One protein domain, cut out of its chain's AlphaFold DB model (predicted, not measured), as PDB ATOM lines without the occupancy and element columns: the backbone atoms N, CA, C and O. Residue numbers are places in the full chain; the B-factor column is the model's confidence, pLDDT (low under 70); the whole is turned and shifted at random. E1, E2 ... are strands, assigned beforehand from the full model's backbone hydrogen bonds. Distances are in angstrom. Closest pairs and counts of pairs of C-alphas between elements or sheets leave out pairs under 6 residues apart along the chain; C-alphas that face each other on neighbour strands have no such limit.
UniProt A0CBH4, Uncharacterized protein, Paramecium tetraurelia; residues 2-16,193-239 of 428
ATOM      1  N   ASN A   2     227.205 176.471 184.928       42.72
ATOM      2  CA  ASN A   2     226.970 175.537 186.031       42.72
ATOM      3  C   ASN A   2     227.074 174.134 185.442       42.72
ATOM      4  O   ASN A   2     226.251 173.771 184.610       42.72
ATOM      5  N   GLN A   3     228.111 173.386 185.817       49.16
ATOM      6  CA  GLN A   3     228.125 171.940 185.603       49.16
ATOM      7  C   GLN A   3     226.821 171.378 186.181       49.16
ATOM      8  O   GLN A   3     226.448 171.764 187.292       49.16
ATOM      9  N   ASP A   4     226.121 170.527 185.429       67.62
ATOM     10  CA  ASP A   4     224.905 169.864 185.897       67.62
ATOM     11  C   ASP A   4     225.233 169.096 187.183       67.62
ATOM     12  O   ASP A   4     225.819 168.012 187.149       67.62
ATOM     13  N   LYS A   5     224.913 169.692 188.339       80.06
ATOM     14  CA  LYS A   5     225.081 169.039 189.636       80.06
ATOM     15  C   LYS A   5     224.267 167.748 189.608       80.06
ATOM     16  O   LYS A   5     223.052 167.776 189.425       80.06
ATOM     17  N   GLN A   6     224.945 166.618 189.776       86.25
ATOM     18  CA  GLN A   6     224.297 165.316 189.870       86.25
ATOM     19  C   GLN A   6     223.978 165.005 191.331       86.25
ATOM     20  O   GLN A   6     224.848 165.101 192.194       86.25
ATOM     21  N   PHE A   7     222.737 164.599 191.587       90.75
ATOM     22  CA  PHE A   7     222.238 164.252 192.917       90.75
ATOM     23  C   PHE A   7     221.990 162.755 193.034       90.75
ATOM     24  O   PHE A   7     221.558 162.131 192.069       90.75
ATOM     25  N   TYR A   8     222.238 162.164 194.192       92.19
ATOM     26  CA  TYR A   8     222.116 160.725 194.400       92.19
ATOM     27  C   TYR A   8     221.169 160.439 195.558       92.19
ATOM     28  O   TYR A   8     221.214 161.141 196.570       92.19
ATOM     29  N   LEU A   9     220.343 159.405 195.389       92.19
ATOM     30  CA  LEU A   9     219.544 158.818 196.457       92.19
ATOM     31  C   LEU A   9     220.079 157.430 196.784       92.19
ATOM     32  O   LEU A   9     220.506 156.700 195.889       92.19
ATOM     33  N   TYR A  10     220.054 157.087 198.062       90.62
ATOM     34  CA  TYR A  10     220.402 155.758 198.542       90.62
ATOM     35  C   TYR A  10     219.597 155.463 199.797       90.62
ATOM     36  O   TYR A  10     219.543 156.301 200.692       90.62
ATOM     37  N   THR A  11     218.971 154.297 199.872       88.00
ATOM     38  CA  THR A  11     218.303 153.858 201.097       88.00
ATOM     39  C   THR A  11     219.260 152.984 201.886       88.00
ATOM     40  O   THR A  11     219.783 151.999 201.365       88.00
ATOM     41  N   ILE A  12     219.520 153.369 203.137       84.94
ATOM     42  CA  ILE A  12     220.358 152.585 204.046       84.94
ATOM     43  C   ILE A  12     219.661 151.243 204.280       84.94
ATOM     44  O   ILE A  12     218.584 151.217 204.859       84.94
ATOM     45  N   VAL A  13     220.236 150.137 203.815       80.81
ATOM     46  CA  VAL A  13     219.581 148.820 203.901       80.81
ATOM     47  C   VAL A  13     219.678 148.245 205.319       80.81
ATOM     48  O   VAL A  13     220.654 148.490 206.033       80.81
ATOM     49  N   ASP A  14     218.635 147.503 205.698       63.91
ATOM     50  CA  ASP A  14     218.368 146.968 207.032       63.91
ATOM     51  C   ASP A  14     219.575 146.376 207.767       63.91
ATOM     52  O   ASP A  14     220.346 145.562 207.251       63.91
ATOM     53  N   GLN A  15     219.663 146.736 209.047       61.50
ATOM     54  CA  GLN A  15     220.443 146.007 210.039       61.50
ATOM     55  C   GLN A  15     219.494 145.264 210.971       61.50
ATOM     56  O   GLN A  15     218.327 145.623 211.101       61.50
ATOM     57  N   LYS A  16     220.002 144.226 211.643       62.50
ATOM     58  CA  LYS A  16     219.206 143.501 212.636       62.50
ATOM     59  C   LYS A  16     218.648 144.473 213.694       62.50
ATOM     60  O   LYS A  16     219.380 145.384 214.097       62.50
ATOM     61  N   LYS A 193     220.215 149.374 214.701       67.25
ATOM     62  CA  LYS A 193     221.573 149.870 214.900       67.25
ATOM     63  C   LYS A 193     221.854 151.030 213.933       67.25
ATOM     64  O   LYS A 193     221.724 150.867 212.720       67.25
ATOM     65  N   LEU A 194     222.245 152.193 214.468       72.19
ATOM     66  CA  LEU A 194     222.658 153.336 213.651       72.19
ATOM     67  C   LEU A 194     223.831 152.958 212.747       72.19
ATOM     68  O   LEU A 194     224.789 152.296 213.154       72.19
ATOM     69  N   VAL A 195     223.770 153.471 211.529       78.50
ATOM     70  CA  VAL A 195     224.751 153.251 210.480       78.50
ATOM     71  C   VAL A 195     225.586 154.511 210.308       78.50
ATOM     72  O   VAL A 195     225.051 155.602 210.108       78.50
ATOM     73  N   ARG A 196     226.912 154.378 210.397       85.88
ATOM     74  CA  ARG A 196     227.841 155.493 210.169       85.88
ATOM     75  C   ARG A 196     227.986 155.741 208.674       85.88
ATOM     76  O   ARG A 196     228.241 154.798 207.933       85.88
ATOM     77  N   VAL A 197     227.890 156.998 208.248       87.50
ATOM     78  CA  VAL A 197     228.038 157.404 206.847       87.50
ATOM     79  C   VAL A 197     229.108 158.484 206.681       87.50
ATOM     80  O   VAL A 197     229.150 159.460 207.436       87.50
ATOM     81  N   GLU A 198     229.992 158.300 205.696       91.19
ATOM     82  CA  GLU A 198     231.069 159.238 205.353       91.19
ATOM     83  C   GLU A 198     231.185 159.454 203.832       91.19
ATOM     84  O   GLU A 198     231.262 158.474 203.105       91.19
ATOM     85  N   PRO A 199     231.272 160.691 203.312       92.25
ATOM     86  CA  PRO A 199     231.148 161.953 204.037       92.25
ATOM     87  C   PRO A 199     229.747 162.118 204.659       92.25
ATOM     88  O   PRO A 199     228.843 161.357 204.328       92.25
ATOM     89  N   PRO A 200     229.547 163.090 205.568       89.81
ATOM     90  CA  PRO A 200     228.222 163.390 206.101       89.81
ATOM     91  C   PRO A 200     227.212 163.671 204.976       89.81
ATOM     92  O   PRO A 200     227.509 164.449 204.064       89.81
ATOM     93  N   VAL A 201     226.020 163.084 205.070       90.31
ATOM     94  CA  VAL A 201     224.942 163.157 204.061       90.31
ATOM     95  C   VAL A 201     223.707 163.841 204.636       90.31
ATOM     96  O   VAL A 201     223.593 163.961 205.849       90.31
ATOM     97  N   SER A 202     222.765 164.286 203.811       88.56
ATOM     98  CA  SER A 202     221.526 164.907 204.306       88.56
ATOM     99  C   SER A 202     220.320 164.023 203.995       88.56
ATOM    100  O   SER A 202     220.356 163.259 203.041       88.56
ATOM    101  N   LEU A 203     219.236 164.127 204.767       82.12
ATOM    102  CA  LEU A 203     217.955 163.484 204.411       82.12
ATOM    103  C   LEU A 203     217.204 164.284 203.336       82.12
ATOM    104  O   LEU A 203     216.541 163.730 202.471       82.12
ATOM    105  N   VAL A 204     217.367 165.608 203.354       84.88
ATOM    106  CA  VAL A 204     216.825 166.536 202.354       84.88
ATOM    107  C   VAL A 204     217.923 167.496 201.888       84.88
ATOM    108  O   VAL A 204     218.874 167.734 202.637       84.88
ATOM    109  N   PRO A 205     217.827 168.097 200.690       80.06
ATOM    110  CA  PRO A 205     218.948 168.824 200.083       80.06
ATOM    111  C   PRO A 205     219.444 170.052 200.847       80.06
ATOM    112  O   PRO A 205     220.594 170.452 200.683       80.06
ATOM    113  N   TYR A 206     218.597 170.638 201.687       77.75
ATOM    114  CA  TYR A 206     218.900 171.819 202.500       77.75
ATOM    115  C   TYR A 206     218.920 171.516 204.009       77.75
ATOM    116  O   TYR A 206     218.947 172.421 204.838       77.75
ATOM    117  N   GLY A 207     218.900 170.232 204.375       74.69
ATOM    118  CA  GLY A 207     218.949 169.784 205.762       74.69
ATOM    119  C   GLY A 207     220.372 169.728 206.321       74.69
ATOM    120  O   GLY A 207     221.358 169.678 205.578       74.69
ATOM    121  N   LYS A 208     220.470 169.666 207.656       78.88
ATOM    122  CA  LYS A 208     221.730 169.399 208.367       78.88
ATOM    123  C   LYS A 208     222.337 168.086 207.860       78.88
ATOM    124  O   LYS A 208     221.627 167.099 207.673       78.88
ATOM    125  N   LYS A 209     223.655 168.082 207.653       84.69
ATOM    126  CA  LYS A 209     224.387 166.865 207.298       84.69
ATOM    127  C   LYS A 209     224.573 165.979 208.528       84.69
ATOM    128  O   LYS A 209     224.958 166.457 209.593       84.69
ATOM    129  N   LEU A 210     224.344 164.688 208.349       82.06
ATOM    130  CA  LEU A 210     224.355 163.641 209.357       82.06
ATOM    131  C   LEU A 210     225.467 162.639 209.047       82.06
ATOM    132  O   LEU A 210     225.731 162.308 207.892       82.06
ATOM    133  N   ARG A 211     226.130 162.157 210.100       85.69
ATOM    134  CA  ARG A 211     227.141 161.084 210.033       85.69
ATOM    135  C   ARG A 211     226.607 159.740 210.495       85.69
ATOM    136  O   ARG A 211     227.294 158.739 210.340       85.69
ATOM    137  N   ARG A 212     225.435 159.725 211.121       78.94
ATOM    138  CA  ARG A 212     224.796 158.531 211.656       78.94
ATOM    139  C   ARG A 212     223.335 158.556 211.256       78.94
ATOM    140  O   ARG A 212     222.690 159.593 211.372       78.94
ATOM    141  N   LEU A 213     222.862 157.440 210.729       77.44
ATOM    142  CA  LEU A 213     221.543 157.322 210.125       77.44
ATOM    143  C   LEU A 213     220.882 156.030 210.570       77.44
ATOM    144  O   LEU A 213     221.562 155.023 210.776       77.44
ATOM    145  N   ALA A 214     219.565 156.063 210.717       73.25
ATOM    146  CA  ALA A 214     218.815 154.843 210.939       73.25
ATOM    147  C   ALA A 214     218.730 154.046 209.626       73.25
ATOM    148  O   ALA A 214     218.708 154.638 208.540       73.25
ATOM    149  N   PRO A 215     218.660 152.711 209.701       71.81
ATOM    150  CA  PRO A 215     218.278 151.891 208.563       71.81
ATOM    151  C   PRO A 215     216.933 152.308 207.966       71.81
ATOM    152  O   PRO A 215     216.096 152.938 208.614       71.81
ATOM    153  N   ASN A 216     216.763 151.979 206.694       74.38
ATOM    154  CA  ASN A 216     215.633 152.298 205.825       74.38
ATOM    155  C   ASN A 216     215.383 153.794 205.596       74.38
ATOM    156  O   ASN A 216     214.380 154.176 204.994       74.38
ATOM    157  N   GLN A 217     216.301 154.666 206.021       79.62
ATOM    158  CA  GLN A 217     216.264 156.070 205.639       79.62
ATOM    159  C   GLN A 217     216.858 156.250 204.243       79.62
ATOM    160  O   GLN A 217     218.002 155.870 203.983       79.62
ATOM    161  N   THR A 218     216.088 156.876 203.353       86.69
ATOM    162  CA  THR A 218     216.615 157.388 202.086       86.69
ATOM    163  C   THR A 218     217.414 158.658 202.351       86.69
ATOM    164  O   THR A 218     216.929 159.587 202.997       86.69
ATOM    165  N   ILE A 219     218.650 158.679 201.865       91.00
ATOM    166  CA  ILE A 219     219.585 159.791 201.990       91.00
ATOM    167  C   ILE A 219     219.749 160.508 200.657       91.00
ATOM    168  O   ILE A 219     219.638 159.912 199.588       91.00
ATOM    169  N   PHE A 220     220.098 161.783 200.741       92.69
ATOM    170  CA  PHE A 220     220.492 162.639 199.641       92.69
ATOM    171  C   PHE A 220     221.993 162.935 199.718       92.69
ATOM    172  O   PHE A 220     222.515 163.399 200.739       92.69
ATOM    173  N   SER A 221     222.692 162.706 198.608       92.56
ATOM    174  CA  SER A 221     224.119 162.994 198.471       92.56
ATOM    175  C   SER A 221     224.405 163.766 197.184       92.56
ATOM    176  O   SER A 221     223.887 163.449 196.115       92.56
ATOM    177  N   GLU A 222     225.286 164.763 197.274       90.69
ATOM    178  CA  GLU A 222     225.891 165.429 196.108       90.69
ATOM    179  C   GLU A 222     227.158 164.701 195.622       90.69
ATOM    180  O   GLU A 222     227.722 165.032 194.581       90.69
ATOM    181  N   THR A 223     227.629 163.707 196.383       92.19
ATOM    182  CA  THR A 223     228.826 162.927 196.062       92.19
ATOM    183  C   THR A 223     228.445 161.519 195.606       92.19
ATOM    184  O   THR A 223     227.551 160.910 196.194       92.19
ATOM    185  N   PRO A 224     229.109 160.976 194.572       93.00
ATOM    186  CA  PRO A 224     228.779 159.661 194.031       93.00
ATOM    187  C   PRO A 224     229.290 158.501 194.884       93.00
ATOM    188  O   PRO A 224     228.962 157.362 194.587       93.00
ATOM    189  N   ILE A 225     230.140 158.761 195.877       94.62
ATOM    190  CA  ILE A 225     230.776 157.732 196.695       94.62
ATOM    191  C   ILE A 225     230.553 158.099 198.152       94.62
ATOM    192  O   ILE A 225     230.854 159.219 198.565       94.62
ATOM    193  N   ILE A 226     230.044 157.137 198.908       94.62
ATOM    194  CA  ILE A 226     229.902 157.215 200.358       94.62
ATOM    195  C   ILE A 226     230.494 155.952 200.978       94.62
ATOM    196  O   ILE A 226     230.666 154.944 200.305       94.62
ATOM    197  N   LYS A 227     230.783 155.988 202.270       92.94
ATOM    198  CA  LYS A 227     231.119 154.830 203.084       92.94
ATOM    199  C   LYS A 227     230.012 154.618 204.084       92.94
ATOM    200  O   LYS A 227     229.673 155.554 204.799       92.94
ATOM    201  N   VAL A 228     229.492 153.407 204.158       89.88
ATOM    202  CA  VAL A 228     228.424 153.006 205.069       89.88
ATOM    203  C   VAL A 228     229.007 151.933 205.979       89.88
ATOM    204  O   VAL A 228     229.419 150.878 205.518       89.88
ATOM    205  N   ASN A 229     229.170 152.243 207.266       86.50
ATOM    206  CA  ASN A 229     229.942 151.438 208.225       86.50
ATOM    207  C   ASN A 229     231.361 151.065 207.746       86.50
ATOM    208  O   ASN A 229     231.895 150.020 208.101       86.50
ATOM    209  N   GLY A 230     231.987 151.948 206.965       87.06
ATOM    210  CA  GLY A 230     233.326 151.743 206.408       87.06
ATOM    211  C   GLY A 230     233.349 151.044 205.047       87.06
ATOM    212  O   GLY A 230     234.372 151.119 204.370       87.06
ATOM    213  N   GLU A 231     232.237 150.450 204.610       91.00
ATOM    214  CA  GLU A 231     232.112 149.853 203.280       91.00
ATOM    215  C   GLU A 231     231.832 150.929 202.236       91.00
ATOM    216  O   GLU A 231     230.915 151.733 202.392       91.00
ATOM    217  N   GLU A 232     232.637 150.973 201.178       94.31
ATOM    218  CA  GLU A 232     232.483 151.957 200.111       94.31
ATOM    219  C   GLU A 232     231.321 151.589 199.183       94.31
ATOM    220  O   GLU A 232     231.260 150.492 198.633       94.31
ATOM    221  N   ILE A 233     230.412 152.539 198.983       92.81
ATOM    222  CA  ILE A 233     229.234 152.416 198.133       92.81
ATOM    223  C   ILE A 233     229.320 153.457 197.020       92.81
ATOM    224  O   ILE A 233     229.342 154.666 197.265       92.81
ATOM    225  N   ASN A 234     229.328 152.979 195.775       93.38
ATOM    226  CA  ASN A 234     229.289 153.824 194.589       93.38
ATOM    227  C   ASN A 234     227.840 154.068 194.142       93.38
ATOM    228  O   ASN A 234     227.241 153.273 193.419       93.38
ATOM    229  N   LEU A 235     227.296 155.220 194.519       91.00
ATOM    230  CA  LEU A 235     225.930 155.648 194.228       91.00
ATOM    231  C   LEU A 235     225.638 155.832 192.732       91.00
ATOM    232  O   LEU A 235     224.474 155.898 192.350       91.00
ATOM    233  N   LYS A 236     226.653 155.902 191.857       88.56
ATOM    234  CA  LYS A 236     226.427 155.901 190.395       88.56
ATOM    235  C   LYS A 236     225.942 154.553 189.876       88.56
ATOM    236  O   LYS A 236     225.333 154.510 188.812       88.56
ATOM    237  N   GLN A 237     226.254 153.470 190.584       85.81
ATOM    238  CA  GLN A 237     225.872 152.112 190.198       85.81
ATOM    239  C   GLN A 237     224.460 151.753 190.677       85.81
ATOM    240  O   GLN A 237     223.861 150.819 190.155       85.81
ATOM    241  N   TYR A 238     223.918 152.510 191.634       83.25
ATOM    242  CA  TYR A 238     222.561 152.329 192.131       83.25
ATOM    243  C   TYR A 238     221.562 153.055 191.231       83.25
ATOM    244  O   TYR A 238     221.672 154.258 190.975       83.25
ATOM    245  N   GLN A 239     220.569 152.308 190.758       82.94
ATOM    246  CA  GLN A 239     219.395 152.890 190.127       82.94
ATOM    247  C   GLN A 239     218.445 153.388 191.212       82.94
ATOM    248  O   GLN A 239     218.232 152.713 192.215       82.94
TER     249      GLN A 239
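What this domain is: This is residues 2 to 16 and 193 to 239 of the 428 residues of an uncharacterized protein of Paramecium tetraurelia (UniProt A0CBH4). A twisted antiparallel sheet, E3 E2 E5 E6, has the antiparallel ribbon E1 E4 over one face. Under half of the 62 printed residues are in named strands, E1 to E6 in order; no named helix, all strand. It is compact, radius of gyration of the C-alphas 11.3 A, spanning 42 by 25 by 18 A.

How they stand to each other: Find E1, residues 8 to 11, antiparallel to E4, residues 218 to 221: N 8 and O 221, 2.8 A, are within hydrogen-bond range. E2, residues 195 to 201, and E3, residues 210 to 213, form a hairpin, with N 210 to O 201 2.7 A. E5, residues 225 to 228, and E6, residues 231 to 234, form another, with N 228 to O 231 2.8 A. Val 201 and Ser 221 have the closest C-alphas of E2 and E4, 5.7 A.

Where its parts are: Find C-alpha 8 at (222.116, 160.725, 194.400), beginning E1; E2 runs 11.8 A; E6 ends at C-alpha 234, (229.289, 153.824, 194.589).

The domain as a whole: Residues 17 to 192 are cut out; C-alphas 16 and 193 are 7.2 A apart. Residues 2 to 4, 14 to 16 and 193 have pLDDT under 70.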